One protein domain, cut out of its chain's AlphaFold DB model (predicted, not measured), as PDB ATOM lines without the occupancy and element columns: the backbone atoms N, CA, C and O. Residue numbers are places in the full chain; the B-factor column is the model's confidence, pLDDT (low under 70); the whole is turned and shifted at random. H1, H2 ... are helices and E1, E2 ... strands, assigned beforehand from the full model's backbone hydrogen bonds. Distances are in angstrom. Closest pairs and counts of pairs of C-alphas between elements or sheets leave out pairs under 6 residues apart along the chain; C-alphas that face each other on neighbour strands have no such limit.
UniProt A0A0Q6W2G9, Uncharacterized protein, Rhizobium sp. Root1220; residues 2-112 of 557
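This is residues 2 to 112 of the 557 residues of an uncharacterized protein of Rhizobium sp. Root1220 (UniProt A0A0Q6W2G9). A long helix, H1, and a shorter one, H3, pack on each other at a steep angle beside a small three-stranded sheet, which both only graze, while a long loop, residues 82 to 99, reaches away from the helices beyond one end of the sheet. Short H4 packs on the last part of H1, and the small helix H2 is off the sheet. The printed part has 111 residues, with four named helices and three named strands in the order H1 E1 H2 H3 E2 E3 H4; the sheet runs E1 E3 E2, all antiparallel. The class is mixed, helices and strands, with under half of the residues in named elements. The whole is compact, with a radius of gyration of the C-alphas of 14.3 A and spans of 44 by 30 by 23 A.

Residues 2 to 13 hold no named element. Find C-alpha 14 at (86.749, 29.580, 138.324); from there H1, residues 14 to 33, runs 28.5 A. Next come E1, residues 39 to 41, and H2, residues 52 to 55. H3, residues 61 to 71, begins at (95.222, 18.406, 132.475) and is 15.2 A long. E2, residues 77 to 81, measures 11.0 A, and E3, residues 100 to 104, 13.5 A. H4, residues 106 to 110, ends with C-alpha 110 at (98.716, 44.488, 119.330).

Look first at inner strand E3. E2 and E3 form a hairpin, antiparallel at 166 degrees, with N 103 and O 79 at 2.8 A, within hydrogen-bond range. On its other side E1 is antiparallel to E3 at 147 degrees, with N 39 and O 102 at 2.9 A, also within range. E1, H2, H3 and E2 make a split strand-helix-strand unit, two strands running the same way with E3 between them; its crossover is right-handed. H1 only grazes the sheet with residues 24 to 32; the C-alphas of Ala 31 and Pro 104, its closest to E3, are 5.3 A apart. H3 only grazes it with residues 64 to 71, and H4 with 106 to 108. H1 touches H3 with residues 15 to 24 alone, a steep tilt of 59 degrees, the same way; their closest C-alphas, Leu 20 and Ala 67, are 5.1 A apart. H1 touches H4 with residues 27 to 32 alone, closest at the C-alphas of Arg 32 and Ala 109, 4.4 A. H2 is apart from H1 and H3. In H1 and H3 every O i to N i+4 pair is within hydrogen-bond range; H4 has 0 of 1, but 2 of 2 O i to N i+3 pairs, and H2 is too short for an O i to N i+4 pair.

The C-alphas of Glu 3 and Pro 93 are the two farthest apart, 45.0 A. The printed part has no cut. The link from E2 to E3, 18 residues, is long. Mean pLDDT of the printed part is 83.5; residues 2 to 7 and 88 to 97 are under 70.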
ATOM      1  N   VAL A   2      89.381  41.164 130.222       60.38
ATOM      2  CA  VAL A   2      88.165  41.866 129.765       60.38
ATOM      3  C   VAL A   2      88.467  43.351 129.512       60.38
ATOM      4  O   VAL A   2      88.128  43.862 128.453       60.38
ATOM      5  N   GLU A   3      89.234  44.005 130.399       56.88
ATOM      6  CA  GLU A   3      89.684  45.401 130.207       56.88
ATOM      7  C   GLU A   3      90.621  45.595 129.002       56.88
ATOM      8  O   GLU A   3      90.756  46.705 128.505       56.88
ATOM      9  N   ALA A   4      91.251  44.521 128.512       59.81
ATOM     10  CA  ALA A   4      92.114  44.541 127.329       59.81
ATOM     11  C   ALA A   4      91.331  44.296 126.022       59.81
ATOM     12  O   ALA A   4      91.929  44.048 124.977       59.81
ATOM     13  N   GLY A   5      89.993  44.291 126.080       64.06
ATOM     14  CA  GLY A   5      89.130  44.058 124.922       64.06
ATOM     15  C   GLY A   5      89.207  42.640 124.345       64.06
ATOM     16  O   GLY A   5      88.766  42.432 123.219       64.06
ATOM     17  N   VAL A   6      89.763  41.667 125.080       68.00
ATOM     18  CA  VAL A   6      89.937  40.286 124.600       68.00
ATOM     19  C   VAL A   6      88.683  39.458 124.906       68.00
ATOM     20  O   VAL A   6      88.457  39.139 126.079       68.00
ATOM     21  N   PRO A   7      87.885  39.046 123.900       68.19
ATOM     22  CA  PRO A   7      86.777  38.122 124.111       68.19
ATOM     23  C   PRO A   7      87.328  36.711 124.360       68.19
ATOM     24  O   PRO A   7      87.590  35.946 123.430       68.19
ATOM     25  N   LEU A   8      87.539  36.366 125.631       79.81
ATOM     26  CA  LEU A   8      87.882  35.003 126.030       79.81
ATOM     27  C   LEU A   8      86.623  34.112 126.024       79.81
ATOM     28  O   LEU A   8      85.571  34.571 126.469       79.81
ATOM     29  N   PRO A   9      86.717  32.841 125.586       82.38
ATOM     30  CA  PRO A   9      85.611  31.885 125.672       82.38
ATOM     31  C   PRO A   9      85.128  31.658 127.111       82.38
ATOM     32  O   PRO A   9      85.921  31.699 128.053       82.38
ATOM     33  N   ASP A  10      83.849  31.311 127.282       81.38
ATOM     34  CA  ASP A  10      83.272  31.050 128.603       81.38
ATOM     35  C   ASP A  10      83.944  29.870 129.328       81.38
ATOM     36  O   ASP A  10      83.866  28.700 128.932       81.38
ATOM     37  N   GLY A  11      84.598  30.176 130.450       79.19
ATOM     38  CA  GLY A  11      85.164  29.173 131.347       79.19
ATOM     39  C   GLY A  11      84.124  28.675 132.348       79.19
ATOM     40  O   GLY A  11      83.673  29.437 133.206       79.19
ATOM     41  N   ARG A  12      83.793  27.379 132.273       82.75
ATOM     42  CA  ARG A  12      82.761  26.710 133.094       82.75
ATOM     43  C   ARG A  12      82.971  26.911 134.601       82.75
ATOM     44  O   ARG A  12      82.029  27.236 135.317       82.75
ATOM     45  N   THR A  13      84.204  26.769 135.085       89.25
ATOM     46  CA  THR A  13      84.570  26.962 136.501       89.25
ATOM     47  C   THR A  13      85.498  28.167 136.712       89.25
ATOM     48  O   THR A  13      86.084  28.696 135.766       89.25
ATOM     49  N   LYS A  14      85.710  28.585 137.974       87.56
ATOM     50  CA  LYS A  14      86.749  29.580 138.324       87.56
ATOM     51  C   LYS A  14      88.138  29.142 137.824       87.56
ATOM     52  O   LYS A  14      88.872  29.968 137.288       87.56
ATOM     53  N   ARG A  15      88.459  27.845 137.935       88.31
ATOM     54  CA  ARG A  15      89.726  27.264 137.459       88.31
ATOM     55  C   ARG A  15      89.839  27.271 135.932       88.31
ATOM     56  O   ARG A  15      90.896  27.629 135.425       88.31
ATOM     57  N   ASP A  16      88.758  26.985 135.196       88.38
ATOM     58  CA  ASP A  16      88.734  27.139 133.729       88.38
ATOM     59  C   ASP A  16      89.029  28.579 133.301       88.38
ATOM     60  O   ASP A  16      89.826  28.786 132.389       88.38
ATOM     61  N   ARG A  17      88.393  29.570 133.946       87.62
ATOM     62  CA  ARG A  17      88.581  30.995 133.616       87.62
ATOM     63  C   ARG A  17      90.004  31.465 133.911       87.62
ATOM     64  O   ARG A  17      90.583  32.175 133.095       87.62
ATOM     65  N   GLN A  18      90.587  31.022 135.026       86.94
ATOM     66  CA  GLN A  18      91.985  31.300 135.359       86.94
ATOM     67  C   GLN A  18      92.947  30.652 134.348       86.94
ATOM     68  O   GLN A  18      93.826  31.337 133.837       86.94
ATOM     69  N   ALA A  19      92.744  29.379 133.986       89.00
ATOM     70  CA  ALA A  19      93.563  28.697 132.979       89.00
ATOM     71  C   ALA A  19      93.482  29.375 131.601       89.00
ATOM     72  O   ALA A  19      94.513  29.640 130.986       89.00
ATOM     73  N   LEU A  20      92.268  29.707 131.141       90.00
ATOM     74  CA  LEU A  20      92.026  30.452 129.900       90.00
ATOM     75  C   LEU A  20      92.757  31.798 129.887       90.00
ATOM     76  O   LEU A  20      93.445  32.099 128.916       90.00
ATOM     77  N   ALA A  21      92.639  32.583 130.963       86.94
ATOM     78  CA  ALA A  21      93.297  33.881 131.072       86.94
ATOM     79  C   ALA A  21      94.829  33.750 131.064       86.94
ATOM     80  O   ALA A  21      95.483  34.418 130.267       86.94
ATOM     81  N   SER A  22      95.401  32.853 131.874       86.19
ATOM     82  CA  SER A  22      96.854  32.634 131.929       86.19
ATOM     83  C   SER A  22      97.430  32.160 130.591       86.19
ATOM     84  O   SER A  22      98.480  32.641 130.168       86.19
ATOM     85  N   ILE A  23      96.738  31.248 129.898       90.69
ATOM     86  CA  ILE A  23      97.160  30.750 128.582       90.69
ATOM     87  C   ILE A  23      97.056  31.860 127.530       90.69
ATOM     88  O   ILE A  23      98.018  32.078 126.797       90.69
ATOM     89  N   ALA A  24      95.953  32.612 127.489       90.38
ATOM     90  CA  ALA A  24      95.787  33.725 126.554       90.38
ATOM     91  C   ALA A  24      96.825  34.844 126.771       90.38
ATOM     92  O   ALA A  24      97.401  35.329 125.797       90.38
ATOM     93  N   SER A  25      97.140  35.199 128.023       86.00
ATOM     94  CA  SER A  25      98.234  36.132 128.336       86.00
ATOM     95  C   SER A  25      99.594  35.600 127.871       86.00
ATOM     96  O   SER A  25     100.394  36.362 127.329       86.00
ATOM     97  N   GLY A  26      99.850  34.295 128.019       88.06
ATOM     98  CA  GLY A  26     101.056  33.647 127.495       88.06
ATOM     99  C   GLY A  26     101.148  33.692 125.964       88.06
ATOM    100  O   GLY A  26     102.216  33.982 125.428       88.06
ATOM    101  N   ILE A  27     100.031  33.471 125.266       90.94
ATOM    102  CA  ILE A  27      99.939  33.562 123.800       90.94
ATOM    103  C   ILE A  27     100.237  34.989 123.329       90.94
ATOM    104  O   ILE A  27     101.080  35.174 122.456       90.94
ATOM    105  N   ILE A  28      99.620  36.002 123.944       87.81
ATOM    106  CA  ILE A  28      99.847  37.419 123.609       87.81
ATOM    107  C   ILE A  28     101.297  37.837 123.911       87.81
ATOM    108  O   ILE A  28     101.944  38.468 123.077       87.81
ATOM    109  N   SER A  29     101.850  37.430 125.060       84.44
ATOM    110  CA  SER A  29     103.258  37.671 125.415       84.44
ATOM    111  C   SER A  29     104.231  37.028 124.412       84.44
ATOM    112  O   SER A  29     105.212  37.661 124.012       84.44
ATOM    113  N   SER A  30     103.935  35.813 123.933       87.62
ATOM    114  CA  SER A  30     104.730  35.148 122.892       87.62
ATOM    115  C   SER A  30     104.569  35.813 121.522       87.62
ATOM    116  O   SER A  30     105.568  35.988 120.832       87.62
ATOM    117  N   ALA A  31     103.359  36.235 121.138       88.12
ATOM    118  CA  ALA A  31     103.116  36.969 119.892       88.12
ATOM    119  C   ALA A  31     103.884  38.301 119.845       88.12
ATOM    120  O   ALA A  31     104.389  38.675 118.791       88.12
ATOM    121  N   ARG A  32     104.006  38.987 120.993       82.44
ATOM    122  CA  ARG A  32     104.827  40.196 121.160       82.44
ATOM    123  C   ARG A  32     106.318  39.891 121.075       82.44
ATOM    124  O   ARG A  32     107.003  40.397 120.199       82.44
ATOM    125  N   THR A  33     106.830  39.078 121.996       79.69
ATOM    126  CA  THR A  33     108.284  38.925 122.187       79.69
ATOM    127  C   THR A  33     108.954  38.030 121.146       79.69
ATOM    128  O   THR A  33     110.143  38.198 120.873       79.69
ATOM    129  N   LYS A  34     108.219  37.061 120.581       83.75
ATOM    130  CA  LYS A  34     108.743  36.029 119.671       83.75
ATOM    131  C   LYS A  34     107.746  35.741 118.532       83.75
ATOM    132  O   LYS A  34     107.190  34.637 118.474       83.75
ATOM    133  N   PRO A  35     107.497  36.717 117.633       83.31
ATOM    134  CA  PRO A  35     106.583  36.543 116.506       83.31
ATOM    135  C   PRO A  35     106.916  35.286 115.691       83.31
ATOM    136  O   PRO A  35     108.082  34.983 115.444       83.31
ATOM    137  N   GLY A  36     105.894  34.527 115.292       85.75
ATOM    138  CA  GLY A  36     106.069  33.286 114.531       85.75
ATOM    139  C   GLY A  36     106.598  32.075 115.323       85.75
ATOM    140  O   GLY A  36     106.680  30.981 114.759       85.75
ATOM    141  N   GLN A  37     106.939  32.205 116.615       88.56
ATOM    142  CA  GLN A  37     107.384  31.055 117.407       88.56
ATOM    143  C   GLN A  37     106.207  30.191 117.886       88.56
ATOM    144  O   GLN A  37     105.304  30.646 118.584       88.56
ATOM    145  N   TRP A  38     106.276  28.891 117.588       91.31
ATOM    146  CA  TRP A  38     105.352  27.890 118.117       91.31
ATOM    147  C   TRP A  38     105.538  27.668 119.628       91.31
ATOM    148  O   TRP A  38     106.638  27.343 120.080       91.31
ATOM    149  N   MET A  39     104.445  27.735 120.389       91.50
ATOM    150  CA  MET A  39     104.390  27.366 121.809       91.50
ATOM    151  C   MET A  39     103.916  25.914 121.951       91.50
ATOM    152  O   MET A  39     102.861  25.571 121.415       91.50
ATOM    153  N   SER A  40     104.639  25.054 122.676       90.25
ATOM    154  CA  SER A  40     104.202  23.673 122.943       90.25
ATOM    155  C   SER A  40     103.455  23.519 124.273       90.25
ATOM    156  O   SER A  40     103.637  24.295 125.210       90.25
ATOM    157  N   TYR A  41     102.598  22.498 124.352       90.56
ATOM    158  CA  TYR A  41     101.926  22.067 125.580       90.56
ATOM    159  C   TYR A  41     101.713  20.547 125.574       90.56
ATOM    160  O   TYR A  41     101.708  19.903 124.522       90.56
ATOM    161  N   SER A  42     101.538  19.949 126.754       87.31
ATOM    162  CA  SER A  42     101.309  18.508 126.860       87.31
ATOM    163  C   SER A  42      99.840  18.145 126.632       87.31
ATOM    164  O   SER A  42      98.939  18.770 127.177       87.31
ATOM    165  N   ARG A  43      99.596  17.065 125.884       89.06
ATOM    166  CA  ARG A  43      98.293  16.370 125.840       89.06
ATOM    167  C   ARG A  43      98.302  15.051 126.621       89.06
ATOM    168  O   ARG A  43      97.364  14.271 126.503       89.06
ATOM    169  N   SER A  44      99.351  14.784 127.403       86.44
ATOM    170  CA  SER A  44      99.411  13.627 128.299       86.44
ATOM    171  C   SER A  44      98.980  14.032 129.702       86.44
ATOM    172  O   SER A  44      99.615  14.894 130.309       86.44
ATOM    173  N   GLU A  45      97.956  13.378 130.247       88.62
ATOM    174  CA  GLU A  45      97.486  13.613 131.617       88.62
ATOM    175  C   GLU A  45      98.604  13.424 132.652       88.62
ATOM    176  O   GLU A  45      98.766  14.245 133.553       88.62
ATOM    177  N   SER A  46      99.475  12.429 132.440       87.06
ATOM    178  CA  SER A  46     100.634  12.130 133.295       87.06
ATOM    179  C   SER A  46     101.642  13.278 133.459       87.06
ATOM    180  O   SER A  46     102.472  13.217 134.368       87.06
ATOM    181  N   TRP A  47     101.582  14.320 132.619       85.88
ATOM    182  CA  TRP A  47     102.420  15.525 132.699       85.88
ATOM    183  C   TRP A  47     101.996  16.495 133.812       85.88
ATOM    184  O   TRP A  47     102.830  17.227 134.343       85.88
ATOM    185  N   TYR A  48     100.713  16.504 134.170       87.75
ATOM    186  CA  TYR A  48     100.111  17.554 134.994       87.75
ATOM    187  C   TYR A  48     100.197  17.373 136.521       87.75
ATOM    188  O   TYR A  48     100.243  18.395 137.200       87.75
ATOM    189  N   PRO A  49     100.292  16.156 137.099       88.12
ATOM    190  CA  PRO A  49     100.542  16.002 138.531       88.12
ATOM    191  C   PRO A  49     101.811  16.735 138.990       88.12
ATOM    192  O   PRO A  49     102.864  16.650 138.337       88.12
ATOM    193  N   GLY A  50     101.713  17.452 140.110       84.81
ATOM    194  CA  GLY A  50     102.797  18.247 140.680       84.81
ATOM    195  C   GLY A  50     103.027  19.601 140.004       84.81
ATOM    196  O   GLY A  50     103.925  20.328 140.427       84.81
ATOM    197  N   GLN A  51     102.275  19.946 138.951       84.94
ATOM    198  CA  GLN A  51     102.400  21.249 138.278       84.94
ATOM    199  C   GLN A  51     101.588  22.340 138.993       84.94
ATOM    200  O   GLN A  51     101.943  23.514 138.917       84.94
ATOM    201  N   GLU A  52     100.563  21.963 139.760       83.88
ATOM    202  CA  GLU A  52      99.794  22.851 140.639       83.88
ATOM    203  C   GLU A  52     100.688  23.612 141.633       83.88
ATOM    204  O   GLU A  52     100.454  24.790 141.897       83.88
ATOM    205  N   MET A  53     101.797  23.003 142.071       85.12
ATOM    206  CA  MET A  53     102.818  23.663 142.889       85.12
ATOM    207  C   MET A  53     103.447  24.887 142.199       85.12
ATOM    208  O   MET A  53     103.827  25.832 142.880       85.12
ATOM    209  N   TYR A  54     103.555  24.885 140.868       85.38
ATOM    210  CA  TYR A  54     104.306  25.871 140.076       85.38
ATOM    211  C   TYR A  54     103.440  26.825 139.249       85.38
ATOM    212  O   TYR A  54     103.952  27.809 138.718       85.38
ATOM    213  N   TYR A  55     102.150  26.523 139.109       81.44
ATOM    214  CA  TYR A  55     101.215  27.273 138.263       81.44
ATOM    215  C   TYR A  55      99.811  27.417 138.895       81.44
ATOM    216  O   TYR A  55      98.917  28.005 138.284       81.44
ATOM    217  N   GLY A  56      99.613  26.900 140.114       83.44
ATOM    218  CA  GLY A  56      98.345  26.893 140.848       83.44
ATOM    219  C   GLY A  56      97.346  25.829 140.375       83.44
ATOM    220  O   GLY A  56      97.451  25.282 139.276       83.44
ATOM    221  N   ASP A  57      96.316  25.579 141.188       83.94
ATOM    222  CA  ASP A  57      95.271  24.555 140.978       83.94
ATOM    223  C   ASP A  57      94.483  24.682 139.662       83.94
ATOM    224  O   ASP A  57      93.710  23.791 139.297       83.94
ATOM    225  N   ALA A  58      94.621  25.811 138.961       85.81
ATOM    226  CA  ALA A  58      94.052  26.031 137.639       85.81
ATOM    227  C   ALA A  58      94.821  25.308 136.519       85.81
ATOM    228  O   ALA A  58      94.263  25.127 135.437       85.81
ATOM    229  N   PHE A  59      96.063  24.870 136.741       86.38
ATOM    230  CA  PHE A  59      96.942  24.327 135.697       86.38
ATOM    231  C   PHE A  59      96.965  22.784 135.643       86.38
ATOM    232  O   PHE A  59      98.020  22.161 135.553       86.38
ATOM    233  N   GLY A  60      95.788  22.154 135.711       89.69
ATOM    234  CA  GLY A  60      95.618  20.707 135.537       89.69
ATOM    235  C   GLY A  60      95.396  20.286 134.077       89.69
ATOM    236  O   GLY A  60      95.162  21.114 133.199       89.69
ATOM    237  N   TYR A  61      95.411  18.974 133.818       92.00
ATOM    238  CA  TYR A  61      95.222  18.406 132.475       92.00
ATOM    239  C   TYR A  61      93.911  18.864 131.816       92.00
ATOM    240  O   TYR A  61      93.920  19.427 130.721       92.00
ATOM    241  N   SER A  62      92.784  18.676 132.505       91.31
ATOM    242  CA  SER A  62      91.448  18.985 131.981       91.31
ATOM    243  C   SER A  62      91.219  20.482 131.753       91.31
ATOM    244  O   SER A  62      90.576  20.856 130.773       91.31
ATOM    245  N   THR A  63      91.774  21.349 132.603       92.38
ATOM    246  CA  THR A  63      91.651  22.806 132.465       92.38
ATOM    247  C   THR A  63      92.584  23.370 131.400       92.38
ATOM    248  O   THR A  63      92.142  24.215 130.627       92.38
ATOM    249  N   VAL A  64      93.834  22.900 131.299       91.88
ATOM    250  CA  VAL A  64      94.795  23.380 130.288       91.88
ATOM    251  C   VAL A  64      94.441  22.866 128.896       91.88
ATOM    252  O   VAL A  64      94.352  23.667 127.966       91.88
ATOM    253  N   VAL A  65      94.160  21.567 128.735       92.19
ATOM    254  CA  VAL A  65      93.717  21.034 127.435       92.19
ATOM    255  C   VAL A  65      92.339  21.593 127.077       92.19
ATOM    256  O   VAL A  65      92.155  22.059 125.959       92.19
ATOM    257  N   GLY A  66      91.400  21.664 128.028       91.75
ATOM    258  CA  GLY A  66      90.086  22.278 127.803       91.75
ATOM    259  C   GLY A  66      90.156  23.764 127.429       91.75
ATOM    260  O   GLY A  66      89.374  24.219 126.598       91.75
ATOM    261  N   ALA A  67      91.103  24.523 127.988       91.94
ATOM    262  CA  ALA A  67      91.364  25.903 127.588       91.94
ATOM    263  C   ALA A  67      91.973  25.993 126.180       91.94
ATOM    264  O   ALA A  67      91.510  26.809 125.390       91.94
ATOM    265  N   MET A  68      92.940  25.136 125.835       92.50
ATOM    266  CA  MET A  68      93.535  25.088 124.490       92.50
ATOM    267  C   MET A  68      92.522  24.690 123.406       92.50
ATOM    268  O   MET A  68      92.518  25.278 122.327       92.50
ATOM    269  N   GLU A  69      91.628  23.734 123.679       90.12
ATOM    270  CA  GLU A  69      90.526  23.399 122.766       90.12
ATOM    271  C   GLU A  69      89.592  24.607 122.573       90.12
ATOM    272  O   GLU A  69      89.322  24.981 121.437       90.12
ATOM    273  N   ARG A  70      89.190  25.300 123.652       90.62
ATOM    274  CA  ARG A  70      88.347  26.513 123.571       90.62
ATOM    275  C   ARG A  70      89.027  27.704 122.882       90.62
ATOM    276  O   ARG A  70      88.341  28.512 122.271       90.62
ATOM    277  N   LEU A  71      90.351  27.833 122.988       90.81
ATOM    278  CA  LEU A  71      91.125  28.900 122.340       90.81
ATOM    279  C   LEU A  71      91.504  28.580 120.886       90.81
ATOM    280  O   LEU A  71      91.972  29.483 120.194       90.81
ATOM    281  N   THR A  72      91.291  27.344 120.410       88.62
ATOM    282  CA  THR A  72      91.660  26.917 119.043       88.62
ATOM    283  C   THR A  72      91.011  27.797 117.974       88.62
ATOM    284  O   THR A  72      91.687  28.176 117.026       88.62
ATOM    285  N   ASP A  73      89.745  28.169 118.172       83.69
ATOM    286  CA  ASP A  73      88.959  28.969 117.222       83.69
ATOM    287  C   ASP A  73      88.991  30.481 117.549       83.69
ATOM    288  O   ASP A  73      88.181  31.260 117.043       83.69
ATOM    289  N   SER A  74      89.894  30.912 118.439       87.31
ATOM    290  CA  SER A  74      90.022  32.313 118.862       87.31
ATOM    291  C   SER A  74      91.021  33.086 117.985       87.31
ATOM    292  O   SER A  74      92.017  32.508 117.548       87.31
ATOM    293  N   PRO A  75      90.865  34.415 117.808       89.00
ATOM    294  CA  PRO A  75      91.793  35.244 117.022       89.00
ATOM    295  C   PRO A  75      93.191  35.406 117.658       89.00
ATOM    296  O   PRO A  75      93.983  36.229 117.207       89.00
ATOM    297  N   LEU A  76      93.497  34.651 118.720       90.38
ATOM    298  CA  LEU A  76      94.814  34.589 119.349       90.38
ATOM    299  C   LEU A  76      95.708  33.491 118.743       90.38
ATOM    300  O   LEU A  76      96.907  33.488 119.015       90.38
ATOM    301  N   ILE A  77      95.154  32.560 117.956       92.81
ATOM    302  CA  ILE A  77      95.874  31.398 117.413       92.81
ATOM    303  C   ILE A  77      95.729  31.357 115.886       92.81
ATOM    304  O   ILE A  77      94.624  31.282 115.363       92.81
ATOM    305  N   GLU A  78      96.856  31.366 115.170       92.50
ATOM    306  CA  GLU A  78      96.913  31.223 113.701       92.50
ATOM    307  C   GLU A  78      97.068  29.761 113.245       92.50
ATOM    308  O   GLU A  78      96.780  29.428 112.098       92.50
ATOM    309  N   GLY A  79      97.498  28.858 114.133       91.38
ATOM    310  CA  GLY A  79      97.635  27.437 113.812       91.38
ATOM    311  C   GLY A  79      97.744  26.544 115.045       91.38
ATOM    312  O   GLY A  79      98.301  26.940 116.065       91.38
ATOM    313  N   HIS A  80      97.230  25.314 114.958       93.06
ATOM    314  CA  HIS A  80      97.219  24.357 116.070       93.06
ATOM    315  C   HIS A  80      97.539  22.939 115.580       93.06
ATOM    316  O   HIS A  80      96.779  22.334 114.828       93.06
ATOM    317  N   ILE A  81      98.654  22.382 116.051       89.81
ATOM    318  CA  ILE A  81      99.053  20.989 115.825       89.81
ATOM    319  C   ILE A  81      98.733  20.187 117.091       89.81
ATOM    320  O   ILE A  81      99.289  20.446 118.160       89.81
ATOM    321  N   LYS A  82      97.842  19.197 116.966       89.56
ATOM    322  CA  LYS A  82      97.434  18.277 118.041       89.56
ATOM    323  C   LYS A  82      98.110  16.918 117.810       89.56
ATOM    324  O   LYS A  82      97.643  16.123 117.000       89.56
ATOM    325  N   ALA A  83      99.232  16.674 118.487       85.94
ATOM    326  CA  ALA A  83      99.980  15.418 118.387       85.94
ATOM    327  C   ALA A  83      99.262  14.272 119.123       85.94
ATOM    328  O   ALA A  83      98.623  14.496 120.158       85.94
ATOM    329  N   ARG A  84      99.374  13.043 118.607       80.38
ATOM    330  CA  ARG A  84      98.750  11.844 119.190       80.38
ATOM    331  C   ARG A  84      99.640  11.244 120.297       80.38
ATOM    332  O   ARG A  84     100.839  11.534 120.356       80.38
ATOM    333  N   PRO A  85      99.101  10.379 121.177       75.25
ATOM    334  CA  PRO A  85      99.927   9.570 122.072       75.25
ATOM    335  C   PRO A  85     101.019   8.818 121.293       75.25
ATOM    336  O   PRO A  85     100.752   8.237 120.244       75.25
ATOM    337  N   GLY A  86     102.259   8.865 121.787       71.00
ATOM    338  CA  GLY A  86     103.432   8.274 121.134       71.00
ATOM    339  C   GLY A  86     104.096   9.118 120.032       71.00
ATOM    340  O   GLY A  86     105.258   8.868 119.726       71.00
ATOM    341  N   ASP A  87     103.454  10.157 119.483       78.00
ATOM    342  CA  ASP A  87     104.067  10.982 118.419       78.00
ATOM    343  C   ASP A  87     105.301  11.768 118.899       78.00
ATOM    344  O   ASP A  87     106.222  12.013 118.126       78.00
ATOM    345  N   HIS A  88     105.390  12.075 120.194       69.25
ATOM    346  CA  HIS A  88     106.575  12.690 120.799       69.25
ATOM    347  C   HIS A  88     107.792  11.745 120.880       69.25
ATOM    348  O   HIS A  88     108.903  12.215 121.112       69.25
ATOM    349  N   LEU A  89     107.603  10.433 120.690       69.25
ATOM    350  CA  LEU A  89     108.688   9.447 120.570       69.25
ATOM    351  C   LEU A  89     109.185   9.325 119.119       69.25
ATOM    352  O   LEU A  89     110.257   8.779 118.870       69.25
ATOM    353  N   ARG A  90     108.415   9.842 118.151       67.69
ATOM    354  CA  ARG A  90     108.765   9.861 116.730       67.69
ATOM    355  C   ARG A  90     109.514  11.154 116.416       67.69
ATOM    356  O   ARG A  90     108.971  12.246 116.578       67.69
ATOM    357  N   LYS A  91     110.753  11.029 115.939       64.50
ATOM    358  CA  LYS A  91     111.476  12.140 115.310       64.50
ATOM    359  C   LYS A  91     111.044  12.261 113.848       64.50
ATOM    360  O   LYS A  91     110.902  11.250 113.161       64.50
ATOM    361  N   THR A  92     110.853  13.483 113.363       63.44
ATOM    362  CA  THR A  92     110.781  13.777 111.924       63.44
ATOM    363  C   THR A  92     112.136  13.502 111.250       63.44
ATOM    364  O   THR A  92     113.149  13.392 111.946       63.44
ATOM    365  N   PRO A  93     112.217  13.481 109.904       56.44
ATOM    366  CA  PRO A  93     113.504  13.482 109.194       56.44
ATOM    367  C   PRO A  93     114.420  14.658 109.583       56.44
ATOM    368  O   PRO A  93     115.635  14.547 109.512       56.44
ATOM    369  N   THR A  94     113.841  15.765 110.064       56.59
ATOM    370  CA  THR A  94     114.545  16.929 110.627       56.59
ATOM    371  C   THR A  94     114.888  16.796 112.122       56.59
ATOM    372  O   THR A  94     115.209  17.786 112.772       56.59
ATOM    373  N   GLY A  95     114.782  15.597 112.705       58.81
ATOM    374  CA  GLY A  95     115.148  15.296 114.098       58.81
ATOM    375  C   GLY A  95     114.160  15.767 115.177       58.81
ATOM    376  O   GLY A  95     114.315  15.399 116.343       58.81
ATOM    377  N   VAL A  96     113.135  16.544 114.813       61.34
ATOM    378  CA  VAL A  96     112.183  17.174 115.744       61.34
ATOM    379  C   VAL A  96     111.134  16.165 116.214       61.34
ATOM    380  O   VAL A  96     110.551  15.447 115.406       61.34
ATOM    381  N   THR A  97     110.846  16.118 117.516       65.94
ATOM    382  CA  THR A  97     109.749  15.295 118.055       65.94
ATOM    383  C   THR A  97     108.397  15.974 117.846       65.94
ATOM    384  O   THR A  97     108.253  17.182 118.060       65.94
ATOM    385  N   LEU A  98     107.377  15.218 117.425       76.50
ATOM    386  CA  LEU A  98     106.058  15.793 117.155       76.50
ATOM    387  C   LEU A  98     105.290  16.033 118.467       76.50
ATOM    388  O   LEU A  98     104.602  15.160 118.993       76.50
ATOM    389  N   GLN A  99     105.427  17.246 119.003       82.50
ATOM    390  CA  GLN A  99     104.698  17.732 120.178       82.50
ATOM    391  C   GLN A  99     103.417  18.481 119.785       82.50
ATOM    392  O   GLN A  99     103.300  19.001 118.673       82.50
ATOM    393  N   SER A 100     102.465  18.579 120.720       90.25
ATOM    394  CA  SER A 100     101.299  19.451 120.540       90.25
ATOM    395  C   SER A 100     101.702  20.904 120.742       90.25
ATOM    396  O   SER A 100     102.399  21.228 121.706       90.25
ATOM    397  N   ARG A 101     101.306  21.772 119.812       92.25
ATOM    398  CA  ARG A 101     101.783  23.155 119.749       92.25
ATOM    399  C   ARG A 101     100.814  24.075 119.021       92.25
ATOM    400  O   ARG A 101     100.098  23.642 118.121       92.25
ATOM    401  N   ILE A 102     100.840  25.343 119.402       93.62
ATOM    402  CA  ILE A 102     100.055  26.428 118.812       93.62
ATOM    403  C   ILE A 102     100.985  27.508 118.259       93.62
ATOM    404  O   ILE A 102     102.089  27.699 118.773       93.62
ATOM    405  N   LEU A 103     100.537  28.201 117.220       93.25
ATOM    406  CA  LEU A 103     101.176  29.384 116.661       93.25
ATOM    407  C   LEU A 103     100.375  30.616 117.119       93.25
ATOM    408  O   LEU A 103      99.220  30.751 116.707       93.25
ATOM    409  N   PRO A 104     100.933  31.478 117.989       93.38
ATOM    410  CA  PRO A 104     100.307  32.741 118.368       93.38
ATOM    411  C   PRO A 104     100.066  33.625 117.146       93.38
ATOM    412  O   PRO A 104     100.958  33.771 116.311       93.38
ATOM    413  N   ALA A 105      98.884  34.230 117.061       91.31
ATOM    414  CA  ALA A 105      98.548  35.120 115.961       91.31
ATOM    415  C   ALA A 105      99.383  36.410 116.007       91.31
ATOM    416  O   ALA A 105      99.491  37.045 117.059       91.31
ATOM    417  N   VAL A 106      99.902  36.867 114.866       86.25
ATOM    418  CA  VAL A 106     100.658  38.129 114.755       86.25
ATOM    419  C   VAL A 106      99.775  39.318 115.152       86.25
ATOM    420  O   VAL A 106     100.232  40.264 115.796       86.25
ATOM    421  N   ALA A 107      98.472  39.243 114.859       85.56
ATOM    422  CA  ALA A 107      97.490  40.230 115.303       85.56
ATOM    423  C   ALA A 107      97.389  40.342 116.840       85.56
ATOM    424  O   ALA A 107      97.143  41.436 117.352       85.56
ATOM    425  N   ALA A 108      97.632  39.253 117.581       85.62
ATOM    426  CA  ALA A 108      97.556  39.240 119.042       85.62
ATOM    427  C   ALA A 108      98.657  40.085 119.705       85.62
ATOM    428  O   ALA A 108      98.466  40.542 120.830       85.62
ATOM    429  N   ALA A 109      99.767  40.372 119.011       81.12
ATOM    430  CA  ALA A 109     100.823  41.242 119.533       81.12
ATOM    431  C   ALA A 109     100.308  42.655 119.884       81.12
ATOM    432  O   ALA A 109     100.738  43.260 120.867       81.12
ATOM    433  N   LYS A 110      99.311  43.153 119.140       81.19
ATOM    434  CA  LYS A 110      98.716  44.488 119.330       81.19
ATOM    435  C   LYS A 110      97.838  44.603 120.584       81.19
ATOM    436  O   LYS A 110      97.410  45.701 120.927       81.19
ATOM    437  N   ILE A 111      97.560  43.494 121.270       81.81
ATOM    438  CA  ILE A 111      96.719  43.470 122.467       81.81
ATOM    439  C   ILE A 111      97.550  43.909 123.677       81.81
ATOM    440  O   ILE A 111      98.439  43.187 124.130       81.81
ATOM    441  N   VAL A 112      97.236  45.084 124.223       74.88
ATOM    442  CA  VAL A 112      97.812  45.560 125.486       74.88
ATOM    443  C   VAL A 112      97.242  44.720 126.627       74.88
ATOM    444  O   VAL A 112      96.070  44.841 126.979       74.88
TER     445      VAL A 112